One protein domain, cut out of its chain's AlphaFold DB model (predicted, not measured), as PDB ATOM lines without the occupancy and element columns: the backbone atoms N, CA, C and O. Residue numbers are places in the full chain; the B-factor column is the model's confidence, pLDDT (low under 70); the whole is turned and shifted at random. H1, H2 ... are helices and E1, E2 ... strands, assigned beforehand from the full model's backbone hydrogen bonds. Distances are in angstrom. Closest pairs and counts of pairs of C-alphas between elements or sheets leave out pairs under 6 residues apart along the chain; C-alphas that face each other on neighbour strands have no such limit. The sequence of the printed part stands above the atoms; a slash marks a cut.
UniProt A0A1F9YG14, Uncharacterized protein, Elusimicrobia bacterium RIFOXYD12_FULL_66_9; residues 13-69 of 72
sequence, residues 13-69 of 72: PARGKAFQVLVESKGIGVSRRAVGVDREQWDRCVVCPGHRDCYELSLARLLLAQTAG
ATOM      1  N   PRO A  13       4.634  19.140 -29.084       93.00
ATOM      2  CA  PRO A  13       4.122  20.502 -29.024       93.00
ATOM      3  C   PRO A  13       3.544  20.928 -30.379       93.00
ATOM      4  O   PRO A  13       4.280  21.014 -31.362       93.00
ATOM      5  N   ALA A  14       2.260  21.273 -30.415       94.06
ATOM      6  CA  ALA A  14       1.664  21.993 -31.532       94.06
ATOM      7  C   ALA A  14       1.955  23.489 -31.356       94.06
ATOM      8  O   ALA A  14       1.562  24.103 -30.358       94.06
ATOM      9  N   ARG A  15       2.681  24.077 -32.312       94.50
ATOM     10  CA  ARG A  15       3.190  25.452 -32.222       94.50
ATOM     11  C   ARG A  15       2.486  26.363 -33.217       94.50
ATOM     12  O   ARG A  15       2.500  26.120 -34.418       94.50
ATOM     13  N   GLY A  16       1.878  27.420 -32.698       93.25
ATOM     14  CA  GLY A  16       1.502  28.596 -33.462       93.25
ATOM     15  C   GLY A  16       2.625  29.627 -33.443       93.25
ATOM     16  O   GLY A  16       3.722  29.378 -32.952       93.25
ATOM     17  N   LYS A  17       2.328  30.825 -33.951       93.88
ATOM     18  CA  LYS A  17       3.290  31.934 -33.959       93.88
ATOM     19  C   LYS A  17       3.649  32.410 -32.549       93.88
ATOM     20  O   LYS A  17       4.816  32.677 -32.316       93.88
ATOM     21  N   ALA A  18       2.660  32.548 -31.661       95.75
ATOM     22  CA  ALA A  18       2.851  33.061 -30.298       95.75
ATOM     23  C   ALA A  18       2.340  32.101 -29.214       95.75
ATOM     24  O   ALA A  18       2.817  32.138 -28.087       95.75
ATOM     25  N   PHE A  19       1.387  31.224 -29.538       95.38
ATOM     26  CA  PHE A  19       0.859  30.233 -28.600       95.38
ATOM     27  C   PHE A  19       1.300  28.838 -29.006       95.38
ATOM     28  O   PHE A  19       1.428  28.538 -30.192       95.38
ATOM     29  N   GLN A  20       1.462  27.968 -28.021       95.75
ATOM     30  CA  GLN A  20       1.693  26.546 -28.228       95.75
ATOM     31  C   GLN A  20       0.872  25.727 -27.240       95.75
ATOM     32  O   GLN A  20       0.578  26.185 -26.134       95.75
ATOM     33  N   VAL A  21       0.551  24.497 -27.620       94.88
ATOM     34  CA  VAL A  21      -0.091  23.523 -26.740       94.88
ATOM     35  C   VAL A  21       0.669  22.205 -26.795       94.88
ATOM     36  O   VAL A  21       1.161  21.797 -27.845       94.88
ATOM     37  N   LEU A  22       0.778  21.542 -25.651       95.31
ATOM     38  CA  LEU A  22       1.259  20.174 -25.531       95.31
ATOM     39  C   LEU A  22       0.184  19.361 -24.819       95.31
ATOM     40  O   LEU A  22      -0.249  19.722 -23.722       95.31
ATOM     41  N   VAL A  23      -0.214  18.252 -25.431       94.12
ATOM     42  CA  VAL A  23      -1.061  17.252 -24.787       94.12
ATOM     43  C   VAL A  23      -0.236  15.992 -24.601       94.12
ATOM     44  O   VAL A  23       0.147  15.344 -25.570       94.12
ATOM     45  N   GLU A  24       0.082  15.674 -23.351       94.25
ATOM     46  CA  GLU A  24       0.853  14.488 -22.993       94.25
ATOM     47  C   GLU A  24      -0.101  13.326 -22.721       94.25
ATOM     48  O   GLU A  24      -1.022  13.444 -21.907       94.25
ATOM     49  N   SER A  25       0.147  12.181 -23.346       92.31
ATOM     50  CA  SER A  25      -0.599  10.941 -23.125       92.31
ATOM     51  C   SER A  25       0.337   9.873 -22.571       92.31
ATOM     52  O   SER A  25       1.430   9.664 -23.104       92.31
ATOM     53  N   LYS A  26      -0.095   9.203 -21.498       87.88
ATOM     54  CA  LYS A  26       0.605   8.064 -20.893       87.88
ATOM     55  C   LYS A  26      -0.396   6.931 -20.697       87.88
ATOM     56  O   LYS A  26      -1.286   7.024 -19.857       87.88
ATOM     57  N   GLY A  27      -0.238   5.854 -21.465       84.88
ATOM     58  CA  GLY A  27      -1.163   4.722 -21.442       84.88
ATOM     59  C   GLY A  27      -2.485   5.047 -22.137       84.88
ATOM     60  O   GLY A  27      -2.491   5.507 -23.274       84.88
ATOM     61  N   ILE A  28      -3.605   4.783 -21.462       82.44
ATOM     62  CA  ILE A  28      -4.953   4.770 -22.062       82.44
ATOM     63  C   ILE A  28      -5.593   6.174 -22.115       82.44
ATOM     64  O   ILE A  28      -6.762   6.314 -22.462       82.44
ATOM     65  N   GLY A  29      -4.866   7.239 -21.764       85.19
ATOM     66  CA  GLY A  29      -5.461   8.570 -21.733       85.19
ATOM     67  C   GLY A  29      -4.492   9.733 -21.598       85.19
ATOM     68  O   GLY A  29      -3.281   9.581 -21.404       85.19
ATOM     69  N   VAL A  30      -5.075  10.929 -21.689       90.38
ATOM     70  CA  VAL A  30      -4.367  12.194 -21.508       90.38
ATOM     71  C   VAL A  30      -3.912  12.317 -20.059       90.38
ATOM     72  O   VAL A  30      -4.715  12.343 -19.132       90.38
ATOM     73  N   SER A  31      -2.603  12.436 -19.887       92.25
ATOM     74  CA  SER A  31      -1.948  12.626 -18.595       92.25
ATOM     75  C   SER A  31      -1.765  14.101 -18.244       92.25
ATOM     76  O   SER A  31      -1.790  14.461 -17.068       92.25
ATOM     77  N   ARG A  32      -1.598  14.975 -19.247       92.38
ATOM     78  CA  ARG A  32      -1.402  16.411 -19.029       92.38
ATOM     79  C   ARG A  32      -1.786  17.227 -20.257       92.38
ATOM     80  O   ARG A  32      -1.580  16.801 -21.388       92.38
ATOM     81  N   ARG A  33      -2.270  18.445 -20.023       93.88
ATOM     82  CA  ARG A  33      -2.373  19.504 -21.033       93.88
ATOM     83  C   ARG A  33      -1.582  20.712 -20.544       93.88
ATOM     84  O   ARG A  33      -1.709  21.095 -19.384       93.88
ATOM     85  N   ALA A  34      -0.760  21.291 -21.406       95.00
ATOM     86  CA  ALA A  34       0.019  22.481 -21.104       95.00
ATOM     87  C   ALA A  34      -0.115  23.488 -22.245       95.00
ATOM     88  O   ALA A  34       0.009  23.125 -23.413       95.00
ATOM     89  N   VAL A  35      -0.343  24.753 -21.900       94.44
ATOM     90  CA  VAL A  35      -0.351  25.871 -22.847       94.44
ATOM     91  C   VAL A  35       0.859  26.744 -22.555       94.44
ATOM     92  O   VAL A  35       1.156  27.036 -21.398       94.44
ATOM     93  N   GLY A  36       1.569  27.134 -23.606       96.06
ATOM     94  CA  GLY A  36       2.706  28.037 -23.528       96.06
ATOM     95  C   GLY A  36       2.504  29.258 -24.409       96.06
ATOM     96  O   GLY A  36       1.781  29.210 -25.406       96.06
ATOM     97  N   VAL A  37       3.189  30.336 -24.043       96.56
ATOM     98  CA  VAL A  37       3.278  31.557 -24.842       96.56
ATOM     99  C   VAL A  37       4.748  31.813 -25.140       96.56
ATOM    100  O   VAL A  37       5.557  31.908 -24.218       96.56
ATOM    101  N   ASP A  38       5.081  31.921 -26.420       96.50
ATOM    102  CA  ASP A  38       6.343  32.499 -26.866       96.50
ATOM    103  C   ASP A  38       6.239  34.018 -26.689       96.50
ATOM    104  O   ASP A  38       5.533  34.702 -27.436       96.50
ATOM    105  N   ARG A  39       6.877  34.530 -25.632       96.00
ATOM    106  CA  ARG A  39       6.785  35.942 -25.246       96.00
ATOM    107  C   ARG A  39       7.406  36.868 -26.280       96.00
ATOM    108  O   ARG A  39       6.817  37.897 -26.575       96.00
ATOM    109  N   GLU A  40       8.516  36.472 -26.890       96.62
ATOM    110  CA  GLU A  40       9.168  37.289 -27.913       96.62
ATOM    111  C   GLU A  40       8.260  37.447 -29.140       96.62
ATOM    112  O   GLU A  40       8.040  38.550 -29.647       96.62
ATOM    113  N   GLN A  41       7.675  36.344 -29.603       96.50
ATOM    114  CA  GLN A  41       6.761  36.381 -30.739       96.50
ATOM    115  C   GLN A  41       5.436  37.069 -30.404       96.50
ATOM    116  O   GLN A  41       4.845  37.710 -31.278       96.50
ATOM    117  N   TRP A  42       4.975  36.957 -29.159       96.25
ATOM    118  CA  TRP A  42       3.822  37.698 -28.656       96.25
ATOM    119  C   TRP A  42       4.065  39.207 -28.686       96.25
ATOM    120  O   TRP A  42       3.245  39.934 -29.239       96.25
ATOM    121  N   ASP A  43       5.206  39.678 -28.189       97.06
ATOM    122  CA  ASP A  43       5.527  41.106 -28.164       97.06
ATOM    123  C   ASP A  43       5.590  41.681 -29.589       97.06
ATOM    124  O   ASP A  43       5.022  42.738 -29.868       97.06
ATOM    125  N   ARG A  44       6.153  40.920 -30.541       95.50
ATOM    126  CA  ARG A  44       6.112  41.248 -31.981       95.50
ATOM    127  C   ARG A  44       4.690  41.281 -32.550       95.50
ATOM    128  O   ARG A  44       4.420  42.021 -33.495       95.50
ATOM    129  N   CYS A  45       3.788  40.454 -32.031       95.25
ATOM    130  CA  CYS A  45       2.382  40.460 -32.418       95.25
ATOM    131  C   CYS A  45       1.663  41.696 -31.873       95.25
ATOM    132  O   CYS A  45       0.936  42.312 -32.640       95.25
ATOM    133  N   VAL A  46       1.887  42.087 -30.618       95.38
ATOM    134  CA  VAL A  46       1.187  43.212 -29.968       95.38
ATOM    135  C   VAL A  46       1.498  44.558 -30.624       95.38
ATOM    136  O   VAL A  46       0.620  45.413 -30.701       95.38
ATOM    137  N   VAL A  47       2.713  44.746 -31.146       96.56
ATOM    138  CA  VAL A  47       3.097  45.981 -31.858       96.56
ATOM    139  C   VAL A  47       2.553  46.063 -33.291       96.56
ATOM    140  O   VAL A  47       2.675  47.098 -33.940       96.56
ATOM    141  N   CYS A  48       1.968  44.984 -33.817       95.50
ATOM    142  CA  CYS A  48       1.398  44.967 -35.161       95.50
ATOM    143  C   CYS A  48       0.057  45.729 -35.192       95.50
ATOM    144  O   CYS A  48      -0.833  45.393 -34.409       95.50
ATOM    145  N   PRO A  49      -0.176  46.663 -36.138       96.19
ATOM    146  CA  PRO A  49      -1.462  47.360 -36.258       96.19
ATOM    147  C   PRO A  49      -2.663  46.418 -36.446       96.19
ATOM    148  O   PRO A  49      -3.741  46.676 -35.924       96.19
ATOM    149  N   GLY A  50      -2.462  45.293 -37.141       94.94
ATOM    150  CA  GLY A  50      -3.478  44.255 -37.354       94.94
ATOM    151  C   GLY A  50      -3.541  43.193 -36.250       94.94
ATOM    152  O   GLY A  50      -4.126  42.130 -36.460       94.94
ATOM    153  N   HIS A  51      -2.896  43.420 -35.098       95.69
ATOM    154  CA  HIS A  51      -2.864  42.465 -33.987       95.69
ATOM    155  C   HIS A  51      -4.265  42.022 -33.576       95.69
ATOM    156  O   HIS A  51      -4.520  40.824 -33.461       95.69
ATOM    157  N   ARG A  52      -5.159  42.995 -33.367       95.50
ATOM    158  CA  ARG A  52      -6.507  42.752 -32.863       95.50
ATOM    159  C   ARG A  52      -7.298  41.853 -33.807       95.50
ATOM    160  O   ARG A  52      -7.774  40.815 -33.366       95.50
ATOM    161  N   ASP A  53      -7.332  42.184 -35.092       96.44
ATOM    162  CA  ASP A  53      -8.051  41.394 -36.095       96.44
ATOM    163  C   ASP A  53      -7.477  39.974 -36.198       96.44
ATOM    164  O   ASP A  53      -8.209  38.987 -36.224       96.44
ATOM    165  N   CYS A  54      -6.144  39.846 -36.192       94.56
ATOM    166  CA  CYS A  54      -5.478  38.545 -36.222       94.56
ATOM    167  C   CYS A  54      -5.797  37.702 -34.976       94.56
ATOM    168  O   CYS A  54      -5.990  36.482 -35.076       94.56
ATOM    169  N   TYR A  55      -5.837  38.344 -33.807       95.00
ATOM    170  CA  TYR A  55      -6.182  37.724 -32.536       95.00
ATOM    171  C   TYR A  55      -7.638  37.254 -32.539       95.00
ATOM    172  O   TYR A  55      -7.888  36.067 -32.318       95.00
ATOM    173  N   GLU A  56      -8.577  38.153 -32.840       96.38
ATOM    174  CA  GLU A  56     -10.018  37.892 -32.844       96.38
ATOM    175  C   GLU A  56     -10.383  36.801 -33.857       96.38
ATOM    176  O   GLU A  56     -11.078  35.851 -33.500       96.38
ATOM    177  N   LEU A  57      -9.830  36.848 -35.076       94.00
ATOM    178  CA  LEU A  57     -10.045  35.804 -36.083       94.00
ATOM    179  C   LEU A  57      -9.506  34.444 -35.626       94.00
ATOM    180  O   LEU A  57     -10.174  33.419 -35.774       94.00
ATOM    181  N   SER A  58      -8.291  34.416 -35.066       91.38
ATOM    182  CA  SER A  58      -7.717  33.155 -34.592       91.38
ATOM    183  C   SER A  58      -8.516  32.577 -33.417       91.38
ATOM    184  O   SER A  58      -8.695  31.363 -33.344       91.38
ATOM    185  N   LEU A  59      -9.010  33.434 -32.516       92.31
ATOM    186  CA  LEU A  59      -9.857  33.036 -31.394       92.31
ATOM    187  C   LEU A  59     -11.215  32.515 -31.877       92.31
ATOM    188  O   LEU A  59     -11.658  31.467 -31.416       92.31
ATOM    189  N   ALA A  60     -11.847  33.192 -32.838       92.56
ATOM    190  CA  ALA A  60     -13.101  32.745 -33.436       92.56
ATOM    191  C   ALA A  60     -12.954  31.353 -34.069       92.56
ATOM    192  O   ALA A  60     -13.771  30.471 -33.808       92.56
ATOM    193  N   ARG A  61     -11.872  31.111 -34.827       89.69
ATOM    194  CA  ARG A  61     -11.575  29.784 -35.392       89.69
ATOM    195  C   ARG A  61     -11.407  28.722 -34.302       89.69
ATOM    196  O   ARG A  61     -11.927  27.619 -34.449       89.69
ATOM    197  N   LEU A  62     -10.706  29.046 -33.214       86.31
ATOM    198  CA  LEU A  62     -10.505  28.130 -32.092       86.31
ATOM    199  C   LEU A  62     -11.832  27.757 -31.406       86.31
ATOM    200  O   LEU A  62     -12.090  26.580 -31.164       86.31
ATOM    201  N   LEU A  63     -12.682  28.749 -31.128       89.25
ATOM    202  CA  LEU A  63     -13.998  28.548 -30.512       89.25
ATOM    203  C   LEU A  63     -14.937  27.742 -31.420       89.25
ATOM    204  O   LEU A  63     -15.655  26.860 -30.944       89.25
ATOM    205  N   LEU A  64     -14.898  27.996 -32.731       87.56
ATOM    206  CA  LEU A  64     -15.627  27.198 -33.715       87.56
ATOM    207  C   LEU A  64     -15.155  25.742 -33.713       87.56
ATOM    208  O   LEU A  64     -15.989  24.846 -33.647       87.56
ATOM    209  N   ALA A  65     -13.842  25.494 -33.719       83.75
ATOM    210  CA  ALA A  65     -13.293  24.138 -33.674       83.75
ATOM    211  C   ALA A  65     -13.683  23.388 -32.387       83.75
ATOM    212  O   ALA A  65     -14.014  22.203 -32.442       83.75
ATOM    213  N   GLN A  66     -13.699  24.083 -31.243       81.69
ATOM    214  CA  GLN A  66     -14.159  23.528 -29.968       81.69
ATOM    215  C   GLN A  66     -15.647  23.158 -30.012       81.69
ATOM    216  O   GLN A  66     -16.026  22.079 -29.565       81.69
ATOM    217  N   THR A  67     -16.486  24.037 -30.561       81.62
ATOM    218  CA  THR A  67     -17.941  23.828 -30.616       81.62
ATOM    219  C   THR A  67     -18.330  22.764 -31.647       81.62
ATOM    220  O   THR A  67     -19.273  22.011 -31.430       81.62
ATOM    221  N   ALA A  68     -17.584  22.662 -32.752       75.44
ATOM    222  CA  ALA A  68     -17.824  21.697 -33.824       75.44
ATOM    223  C   ALA A  68     -17.383  20.254 -33.492       75.44
ATOM    224  O   ALA A  68     -17.626  19.358 -34.294       75.44
ATOM    225  N   GLY A  69     -16.762  20.002 -32.330       60.34
ATOM    226  CA  GLY A  69     -16.385  18.654 -31.885       60.34
ATOM    227  C   GLY A  69     -15.027  18.141 -32.385       60.34
ATOM    228  O   GLY A  69     -14.724  16.968 -32.201       60.34
TER     229      GLY A  69
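What this domain is: This is residues 13 to 69 of the 72 residues of an uncharacterized protein of Elusimicrobia bacterium RIFOXYD12_FULL_66_9 (UniProt A0A1F9YG14). The model is an open V: the long hairpin of E1 and E2 makes one arm, H2 makes the other, and the short helix H1 stands at the corner where they join. Residues 14 to 15 fold back along E1, and residues 56 to 69, of which 56 to 67 belong to H2, stick out freely. The printed part has 57 residues with two named strands and two named helices, in the order E1, E2, H1, H2; the two-stranded sheet, E1 - E2, is antiparallel, and the class is mixed, helices and strands. The whole is loose, with a radius of gyration of the C-alphas of 14.0 A, and flat, spanning 45 by 28 by 10 A.

How they stand to each other: Residues 14 to 15 pair, antiparallel, with residues 20 to 21 of E1, residues 19 to 25. E1 and E2, residues 30 to 37, form a hairpin, antiparallel at 166 degrees between their directions. N 22 and O 34 are 2.8 A apart and N 36 and O 20 are 2.9 A apart, both within hydrogen-bond range. H1, residues 39 to 46, is only just apart from E1, the closest C-alphas being 8.0 A apart. H2, residues 51 to 67, is close to H1 but not clearly touching, the closest C-alphas, those of Cys 45 and His 51, being 5.8 A apart. Their lines are only just about perpendicular, at 71 degrees. H2 is apart from E1 and E2. In H1 and H2 every O i to N i+4 pair is within hydrogen-bond range.

Where its parts are: E1 begins at C-alpha 19 (0.859, 30.233, -28.600) and is 20.1 A long; E2 measures 21.1 A. H1 measures 10.3 A. H2, 24.2 A long, ends at C-alpha 67 (-17.941, 23.828, -30.616).

The domain as a whole: The two farthest C-alphas, of Gly 27 and Pro 49, are 45.1 A apart. The printed part has no cut, and its three links are tight. Mean pLDDT of the printed part is 92.0; residue 69 is under 70.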